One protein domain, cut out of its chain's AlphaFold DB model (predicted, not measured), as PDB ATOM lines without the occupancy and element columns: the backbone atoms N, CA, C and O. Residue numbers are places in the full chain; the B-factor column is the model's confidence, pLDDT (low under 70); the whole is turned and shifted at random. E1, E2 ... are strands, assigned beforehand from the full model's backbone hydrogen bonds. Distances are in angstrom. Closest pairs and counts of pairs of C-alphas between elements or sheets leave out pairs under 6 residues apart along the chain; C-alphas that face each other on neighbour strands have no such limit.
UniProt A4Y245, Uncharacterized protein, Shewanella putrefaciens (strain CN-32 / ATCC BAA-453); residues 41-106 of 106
ATOM      1  N   GLU A  41      27.220  32.331   7.651       84.31
ATOM      2  CA  GLU A  41      26.749  33.575   8.240       84.31
ATOM      3  C   GLU A  41      27.570  34.740   7.679       84.31
ATOM      4  O   GLU A  41      28.805  34.712   7.669       84.31
ATOM      5  N   LEU A  42      26.874  35.762   7.185       83.69
ATOM      6  CA  LEU A  42      27.474  37.020   6.762       83.69
ATOM      7  C   LEU A  42      27.353  38.032   7.904       83.69
ATOM      8  O   LEU A  42      26.256  38.350   8.354       83.69
ATOM      9  N   ASN A  43      28.489  38.565   8.327       82.56
ATOM     10  CA  ASN A  43      28.618  39.664   9.270       82.56
ATOM     11  C   ASN A  43      29.195  40.888   8.535       82.56
ATOM     12  O   ASN A  43      29.739  40.770   7.437       82.56
ATOM     13  N   ILE A  44      29.132  42.064   9.154       77.62
ATOM     14  CA  ILE A  44      29.589  43.337   8.589       77.62
ATOM     15  C   ILE A  44      31.067  43.323   8.164       77.62
ATOM     16  O   ILE A  44      31.441  44.062   7.264       77.62
ATOM     17  N   ASN A  45      31.901  42.468   8.764       83.81
ATOM     18  CA  ASN A  45      33.342  42.387   8.484       83.81
ATOM     19  C   ASN A  45      33.847  40.954   8.236       83.81
ATOM     20  O   ASN A  45      35.053  40.686   8.233       83.81
ATOM     21  N   SER A  46      32.947  39.991   8.081       87.75
ATOM     22  CA  SER A  46      33.371  38.617   7.841       87.75
ATOM     23  C   SER A  46      32.263  37.752   7.283       87.75
ATOM     24  O   SER A  46      31.091  37.965   7.564       87.75
ATOM     25  N   VAL A  47      32.654  36.709   6.568       88.50
ATOM     26  CA  VAL A  47      31.811  35.544   6.322       88.50
ATOM     27  C   VAL A  47      32.369  34.385   7.130       88.50
ATOM     28  O   VAL A  47      33.578  34.139   7.109       88.50
ATOM     29  N   GLN A  48      31.493  33.651   7.799       88.06
ATOM     30  CA  GLN A  48      31.833  32.428   8.507       88.06
ATOM     31  C   GLN A  48      30.999  31.283   7.952       88.06
ATOM     32  O   GLN A  48      29.783  31.355   8.014       88.06
ATOM     33  N   CYS A  49      31.635  30.234   7.443       85.94
ATOM     34  CA  CYS A  49      30.957  29.049   6.922       85.94
ATOM     35  C   CYS A  49      31.290  27.820   7.760       85.94
ATOM     36  O   CYS A  49      32.462  27.578   8.047       85.94
ATOM     37  N   LEU A  50      30.285  27.023   8.112       83.00
ATOM     38  CA  LEU A  50      30.506  25.691   8.662       83.00
ATOM     39  C   LEU A  50      31.040  24.757   7.573       83.00
ATOM     40  O   LEU A  50      30.549  24.734   6.446       83.00
ATOM     41  N   GLU A  51      32.048  23.980   7.934       78.88
ATOM     42  CA  GLU A  51      32.638  22.923   7.130       78.88
ATOM     43  C   GLU A  51      32.466  21.602   7.863       78.88
ATOM     44  O   GLU A  51      33.128  21.343   8.873       78.88
ATOM     45  N   THR A  52      31.587  20.752   7.344       74.38
ATOM     46  CA  THR A  52      31.371  19.420   7.903       74.38
ATOM     47  C   THR A  52      32.201  18.385   7.141       74.38
ATOM     48  O   THR A  52      31.980  18.125   5.960       74.38
ATOM     49  N   GLY A  53      33.190  17.798   7.813       67.69
ATOM     50  CA  GLY A  53      33.926  16.626   7.343       67.69
ATOM     51  C   GLY A  53      33.265  15.321   7.790       67.69
ATOM     52  O   GLY A  53      32.316  15.312   8.570       67.69
ATOM     53  N   THR A  54      33.796  14.182   7.341       69.38
ATOM     54  CA  THR A  54      33.278  12.847   7.708       69.38
ATOM     55  C   THR A  54      33.392  12.524   9.201       69.38
ATOM     56  O   THR A  54      32.677  11.652   9.687       69.38
ATOM     57  N   SER A  55      34.280  13.203   9.932       75.12
ATOM     58  CA  SER A  55      34.528  12.973  11.363       75.12
ATOM     59  C   SER A  55      34.731  14.248  12.189       75.12
ATOM     60  O   SER A  55      35.008  14.155  13.386       75.12
ATOM     61  N   SER A  56      34.611  15.436  11.592       75.81
ATOM     62  CA  SER A  56      34.862  16.705  12.277       75.81
ATOM     63  C   SER A  56      34.006  17.840  11.727       75.81
ATOM     64  O   SER A  56      33.543  17.802  10.590       75.81
ATOM     65  N   ILE A  57      33.806  18.859  12.558       79.56
ATOM     66  CA  ILE A  57      33.128  20.102  12.200       79.56
ATOM     67  C   ILE A  57      34.142  21.230  12.381       79.56
ATOM     68  O   ILE A  57      34.723  21.382  13.457       79.56
ATOM     69  N   HIS A  58      34.374  21.998  11.323       81.88
ATOM     70  CA  HIS A  58      35.272  23.148  11.304       81.88
ATOM     71  C   HIS A  58      34.534  24.390  10.810       81.88
ATOM     72  O   HIS A  58      33.437  24.297  10.277       81.88
ATOM     73  N   HIS A  59      35.112  25.569  11.031       83.12
ATOM     74  CA  HIS A  59      34.564  26.828  10.531       83.12
ATOM     75  C   HIS A  59      35.609  27.490   9.631       83.12
ATOM     76  O   HIS A  59      36.753  27.691  10.042       83.12
ATOM     77  N   SER A  60      35.204  27.843   8.416       83.50
ATOM     78  CA  SER A  60      35.970  28.658   7.480       83.50
ATOM     79  C   SER A  60      35.641  30.126   7.694       83.50
ATOM     80  O   SER A  60      34.468  30.493   7.719       83.50
ATOM     81  N   PHE A  61      36.663  30.974   7.801       87.69
ATOM     82  CA  PHE A  61      36.491  32.409   8.018       87.69
ATOM     83  C   PHE A  61      37.122  33.214   6.891       87.69
ATOM     84  O   PHE A  61      38.308  33.071   6.597       87.69
ATOM     85  N   ALA A  62      36.331  34.109   6.315       88.25
ATOM     86  CA  ALA A  62      36.778  35.112   5.370       88.25
ATOM     87  C   ALA A  62      36.592  36.496   5.986       88.25
ATOM     88  O   ALA A  62      35.463  36.963   6.122       88.25
ATOM     89  N   TYR A  63      37.688  37.156   6.346       88.44
ATOM     90  CA  TYR A  63      37.648  38.509   6.896       88.44
ATOM     91  C   TYR A  63      37.724  39.555   5.788       88.44
ATOM     92  O   TYR A  63      38.523  39.445   4.858       88.44
ATOM     93  N   PHE A  64      36.928  40.608   5.926       85.38
ATOM     94  CA  PHE A  64      37.003  41.805   5.100       85.38
ATOM     95  C   PHE A  64      36.685  43.028   5.966       85.38
ATOM     96  O   PHE A  64      36.090  42.918   7.025       85.38
ATOM     97  N   SER A  65      37.105  44.216   5.547       83.44
ATOM     98  CA  SER A  65      36.791  45.449   6.276       83.44
ATOM     99  C   SER A  65      36.111  46.402   5.324       83.44
ATOM    100  O   SER A  65      36.739  46.809   4.349       83.44
ATOM    101  N   ILE A  66      34.846  46.724   5.578       77.31
ATOM    102  CA  ILE A  66      34.089  47.670   4.750       77.31
ATOM    103  C   ILE A  66      34.766  49.052   4.769       77.31
ATOM    104  O   ILE A  66      34.998  49.640   3.711       77.31
ATOM    105  N   ASP A  67      35.207  49.492   5.949       74.88
ATOM    106  CA  ASP A  67      35.841  50.801   6.166       74.88
ATOM    107  C   ASP A  67      37.173  50.963   5.415       74.88
ATOM    108  O   ASP A  67      37.514  52.053   4.959       74.88
ATOM    109  N   ASN A  68      37.910  49.867   5.210       75.25
ATOM    110  CA  ASN A  68      39.192  49.875   4.502       75.25
ATOM    111  C   ASN A  68      39.070  49.583   2.999       75.25
ATOM    112  O   ASN A  68      40.093  49.415   2.327       75.25
ATOM    113  N   GLN A  69      37.857  49.487   2.433       79.06
ATOM    114  CA  GLN A  69      37.736  49.242   0.990       79.06
ATOM    115  C   GLN A  69      38.067  50.472   0.142       79.06
ATOM    116  O   GLN A  69      38.430  50.296  -1.019       79.06
ATOM    117  N   GLY A  70      37.960  51.686   0.696       83.44
ATOM    118  CA  GLY A  70      38.252  52.930  -0.028       83.44
ATOM    119  C   GLY A  70      37.355  53.176  -1.250       83.44
ATOM    120  O   GLY A  70      37.731  53.950  -2.120       83.44
ATOM    121  N   LEU A  71      36.200  52.504  -1.325       87.25
ATOM    122  CA  LEU A  71      35.294  52.550  -2.476       87.25
ATOM    123  C   LEU A  71      34.512  53.860  -2.531       87.25
ATOM    124  O   LEU A  71      33.958  54.292  -1.518       87.25
ATOM    125  N   LEU A  72      34.400  54.451  -3.715       90.88
ATOM    126  CA  LEU A  72      33.437  55.510  -4.012       90.88
ATOM    127  C   LEU A  72      32.041  54.920  -4.267       90.88
ATOM    128  O   LEU A  72      31.881  53.725  -4.503       90.88
ATOM    129  N   VAL A  73      31.006  55.762  -4.194       91.44
ATOM    130  CA  VAL A  73      29.628  55.346  -4.499       91.44
ATOM    131  C   VAL A  73      29.549  54.854  -5.947       91.44
ATOM    132  O   VAL A  73      29.993  55.547  -6.862       91.44
ATOM    133  N   GLY A  74      28.991  53.660  -6.145       89.25
ATOM    134  CA  GLY A  74      28.926  52.972  -7.436       89.25
ATOM    135  C   GLY A  74      30.132  52.079  -7.743       89.25
ATOM    136  O   GLY A  74      30.090  51.324  -8.712       89.25
ATOM    137  N   GLU A  75      31.189  52.115  -6.927       91.69
ATOM    138  CA  GLU A  75      32.326  51.211  -7.083       91.69
ATOM    139  C   GLU A  75      32.100  49.875  -6.375       91.69
ATOM    140  O   GLU A  75      31.380  49.752  -5.377       91.69
ATOM    141  N   SER A  76      32.782  48.855  -6.893       90.31
ATOM    142  CA  SER A  76      32.767  47.507  -6.344       90.31
ATOM    143  C   SER A  76      34.173  46.956  -6.199       90.31
ATOM    144  O   SER A  76      35.019  47.171  -7.069       90.31
ATOM    145  N   LYS A  77      34.392  46.159  -5.158       90.06
ATOM    146  CA  LYS A  77      35.604  45.372  -4.973       90.06
ATOM    147  C   LYS A  77      35.263  43.908  -4.806       90.06
ATOM    148  O   LYS A  77      34.340  43.543  -4.084       90.06
ATOM    149  N   ARG A  78      36.063  43.079  -5.464       90.44
ATOM    150  CA  ARG A  78      35.942  41.630  -5.433       90.44
ATOM    151  C   ARG A  78      37.136  41.024  -4.719       90.44
ATOM    152  O   ARG A  78      38.280  41.335  -5.049       90.44
ATOM    153  N   LEU A  79      36.858  40.138  -3.775       87.69
ATOM    154  CA  LEU A  79      37.838  39.296  -3.101       87.69
ATOM    155  C   LEU A  79      37.634  37.867  -3.611       87.69
ATOM    156  O   LEU A  79      36.528  37.339  -3.507       87.69
ATOM    157  N   LEU A  80      38.670  37.280  -4.209       87.62
ATOM    158  CA  LEU A  80      38.648  35.935  -4.797       87.62
ATOM    159  C   LEU A  80      39.482  34.964  -3.966       87.62
ATOM    160  O   LEU A  80      40.470  35.374  -3.356       87.62
ATOM    161  N   GLY A  81      39.118  33.681  -4.008       78.50
ATOM    162  CA  GLY A  81      39.867  32.594  -3.380       78.50
ATOM    163  C   GLY A  81      39.977  32.759  -1.869       78.50
ATOM    164  O   GLY A  81      41.045  32.528  -1.304       78.50
ATOM    165  N   VAL A  82      38.904  33.232  -1.226       81.56
ATOM    166  CA  VAL A  82      38.978  33.698   0.161       81.56
ATOM    167  C   VAL A  82      39.145  32.530   1.128       81.56
ATOM    168  O   VAL A  82      39.995  32.585   2.015       81.56
ATOM    169  N   THR A  83      38.384  31.449   0.934       83.44
ATOM    170  CA  THR A  83      38.580  30.176   1.641       83.44
ATOM    171  C   THR A  83      38.216  28.980   0.760       83.44
ATOM    172  O   THR A  83      37.745  29.121  -0.367       83.44
ATOM    173  N   LYS A  84      38.388  27.770   1.306       81.19
ATOM    174  CA  LYS A  84      37.929  26.511   0.701       81.19
ATOM    175  C   LYS A  84      36.412  26.346   0.632       81.19
ATOM    176  O   LYS A  84      35.988  25.346   0.081       81.19
ATOM    177  N   LYS A  85      35.616  27.249   1.197       82.06
ATOM    178  CA  LYS A  85      34.148  27.247   1.076       82.06
ATOM    179  C   LYS A  85      33.597  28.546   0.514       82.06
ATOM    180  O   LYS A  85      32.462  28.578   0.055       82.06
ATOM    181  N   ILE A  86      34.384  29.617   0.570       84.56
ATOM    182  CA  ILE A  86      33.995  30.965   0.176       84.56
ATOM    183  C   ILE A  86      34.863  31.343  -1.016       84.56
ATOM    184  O   ILE A  86      36.022  31.734  -0.862       84.56
ATOM    185  N   ASP A  87      34.301  31.208  -2.212       86.44
ATOM    186  CA  ASP A  87      35.044  31.443  -3.453       86.44
ATOM    187  C   ASP A  87      35.243  32.939  -3.666       86.44
ATOM    188  O   ASP A  87      36.329  33.423  -3.992       86.44
ATOM    189  N   LYS A  88      34.167  33.692  -3.436       88.88
ATOM    190  CA  LYS A  88      34.094  35.097  -3.802       88.88
ATOM    191  C   LYS A  88      33.288  35.903  -2.801       88.88
ATOM    192  O   LYS A  88      32.184  35.506  -2.425       88.88
ATOM    193  N   ILE A  89      33.794  37.092  -2.490       89.62
ATOM    194  CA  ILE A  89      33.054  38.164  -1.823       89.62
ATOM    195  C   ILE A  89      33.056  39.390  -2.737       89.62
ATOM    196  O   ILE A  89      34.115  39.875  -3.131       89.62
ATOM    197  N   ASP A  90      31.871  39.879  -3.079       90.38
ATOM    198  CA  ASP A  90      31.655  41.139  -3.782       90.38
ATOM    199  C   ASP A  90      31.168  42.184  -2.771       90.38
ATOM    200  O   ASP A  90      30.169  41.974  -2.086       90.38
ATOM    201  N   ILE A  91      31.876  43.308  -2.677       90.06
ATOM    202  CA  ILE A  91      31.517  44.456  -1.840       90.06
ATOM    203  C   ILE A  91      31.230  45.623  -2.768       90.06
ATOM    204  O   ILE A  91      32.081  45.990  -3.577       90.06
ATOM    205  N   VAL A  92      30.053  46.217  -2.649       90.75
ATOM    206  CA  VAL A  92      29.627  47.351  -3.471       90.75
ATOM    207  C   VAL A  92      29.174  48.472  -2.555       90.75
ATOM    208  O   VAL A  92      28.401  48.227  -1.628       90.75
ATOM    209  N   ARG A  93      29.628  49.697  -2.820       89.00
ATOM    210  CA  ARG A  93      29.119  50.881  -2.125       89.00
ATOM    211  C   ARG A  93      27.936  51.441  -2.907       89.00
ATOM    212  O   ARG A  93      28.117  51.959  -4.008       89.00
ATOM    213  N   PHE A  94      26.737  51.310  -2.351       88.25
ATOM    214  CA  PHE A  94      25.500  51.770  -2.992       88.25
ATOM    215  C   PHE A  94      25.174  53.220  -2.648       88.25
ATOM    216  O   PHE A  94      24.663  53.940  -3.502       88.25
ATOM    217  N   ASP A  95      25.535  53.659  -1.444       89.56
ATOM    218  CA  ASP A  95      25.387  55.044  -1.003       89.56
ATOM    219  C   ASP A  95      26.548  55.438  -0.071       89.56
ATOM    220  O   ASP A  95      27.458  54.649   0.205       89.56
ATOM    221  N   ARG A  96      26.556  56.682   0.412       83.19
ATOM    222  CA  ARG A  96      27.577  57.221   1.311       83.19
ATOM    223  C   ARG A  96      27.769  56.333   2.539       83.19
ATOM    224  O   ARG A  96      28.916  56.084   2.885       83.19
ATOM    225  N   ASP A  97      26.707  55.801   3.123       83.81
ATOM    226  CA  ASP A  97      26.796  55.006   4.354       83.81
ATOM    227  C   ASP A  97      26.293  53.564   4.167       83.81
ATOM    228  O   ASP A  97      26.140  52.819   5.133       83.81
ATOM    229  N   GLU A  98      26.068  53.144   2.916       85.19
ATOM    230  CA  GLU A  98      25.488  51.840   2.597       85.19
ATOM    231  C   GLU A  98      26.400  50.993   1.713       85.19
ATOM    232  O   GLU A  98      26.834  51.393   0.624       85.19
ATOM    233  N   TYR A  99      26.623  49.764   2.173       86.94
ATOM    234  CA  TYR A  99      27.362  48.741   1.459       86.94
ATOM    235  C   TYR A  99      26.505  47.495   1.311       86.94
ATOM    236  O   TYR A  99      25.890  47.026   2.266       86.94
ATOM    237  N   MET A 100      26.526  46.919   0.117       87.62
ATOM    238  CA  MET A 100      26.031  45.572  -0.108       87.62
ATOM    239  C   MET A 100      27.225  44.635  -0.136       87.62
ATOM    240  O   MET A 100      28.180  44.854  -0.888       87.62
ATOM    241  N   VAL A 101      27.150  43.580   0.664       88.00
ATOM    242  CA  VAL A 101      28.133  42.505   0.643       88.00
ATOM    243  C   VAL A 101      27.438  41.237   0.194       88.00
ATOM    244  O   VAL A 101      26.465  40.797   0.804       88.00
ATOM    245  N   THR A 102      27.963  40.640  -0.865       88.06
ATOM    246  CA  THR A 102      27.486  39.368  -1.393       88.06
ATOM    247  C   THR A 102      28.615  38.362  -1.319       88.06
ATOM    248  O   THR A 102      29.697  38.598  -1.853       88.06
ATOM    249  N   ALA A 103      28.366  37.212  -0.705       85.62
ATOM    250  CA  ALA A 103      29.323  36.121  -0.655       85.62
ATOM    251  C   ALA A 103      28.773  34.902  -1.392       85.62
ATOM    252  O   ALA A 103      27.582  34.608  -1.326       85.62
ATOM    253  N   ASN A 104      29.641  34.232  -2.145       84.19
ATOM    254  CA  ASN A 104      29.307  33.015  -2.873       84.19
ATOM    255  C   ASN A 104      30.035  31.839  -2.233       84.19
ATOM    256  O   ASN A 104      31.249  31.901  -2.007       84.19
ATOM    257  N   TYR A 105      29.271  30.787  -1.964       79.50
ATOM    258  CA  TYR A 105      29.712  29.602  -1.239       79.50
ATOM    259  C   TYR A 105      29.490  28.346  -2.084       79.50
ATOM    260  O   TYR A 105      28.632  28.351  -2.970       79.50
ATOM    261  N   PHE A 106      30.251  27.290  -1.803       70.06
ATOM    262  CA  PHE A 106      30.206  26.012  -2.520       70.06
ATOM    263  C   PHE A 106      30.249  24.801  -1.585       70.06
ATOM    264  O   PHE A 106      30.671  24.946  -0.421       70.06
TER     265      PHE A 106
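This is residues 41 to 106 of the 106 residues of an uncharacterized protein of Shewanella putrefaciens (strain CN-32 / ATCC BAA-453) (UniProt A4Y245). Two small sheets of three antiparallel strands each lie partly face to face, slid past each other along their strands, as a loosely formed sandwich. E1, E2 and E3 make one layer and E4, E5 and E6 the other; the tip of the hairpin E2 and E3, residues 52 to 57, sticks out at one end. The 66 printed residues hold no named helix and six strands, E1 to E6 in chain order, with sheet orders E1 E2 E3 and E4 E5 E6; the class is all strand. The whole is only just loose, close to compact, with a radius of gyration of the C-alphas of 13.2 A, and spans 46 by 17 by 15 A.

Start at E1, residues 41 to 43, which forms a hairpin with E2, residues 46 to 52; look for N 41 and O 48, 2.8 A apart, within hydrogen-bond range. E2 forms the next hairpin with E3, residues 57 to 63, at 160 degrees between their directions, and N 51 and O 58 are within hydrogen-bond range at 2.7 A. These three strands are a meander, each strand the antiparallel neighbour of the one before. A second meander follows: E4, residues 76 to 80, E5, residues 86 to 93, and E6, residues 99 to 105. In its hairpin E4 and E5, find N 77 and O 91 at 2.8 A; in its hairpin E5 and E6, find N 90 and O 102 at 2.8 A, both within hydrogen-bond range. The two sheets form a sandwich, two sheets face to face, with best planes 13 degrees apart and strands at 27 degrees. Across it, the closest C-alphas of E3 and E5 are those of Ala 62 and Ile 86, 7.2 A apart. E3 and E6 are apart.

Find C-alpha 41 at (26.749, 33.575, 8.240), where E1 begins; it covers 6.5 A to residue 43. E2, residues 46 to 52, runs 19.3 A, and E3, residues 57 to 63, 19.7 A. E4 begins at C-alpha 76, at (32.767, 47.507, -6.344), and runs 13.1 A to residue 80. E5, residues 86 to 93, measures 20.6 A, and E6, residues 99 to 105, 19.5 A, ending at C-alpha 105, at (29.712, 29.602, -1.239).

The two C-alphas farthest apart, those of Ser 55 and Arg 96, are 45.9 A apart. The printed part has no cut. Look at residues 64 to 75 for the long link, from E3 to E4; the other links are tight. The mean pLDDT of the printed part is 84.1, and residues 53 to 54 are under 70.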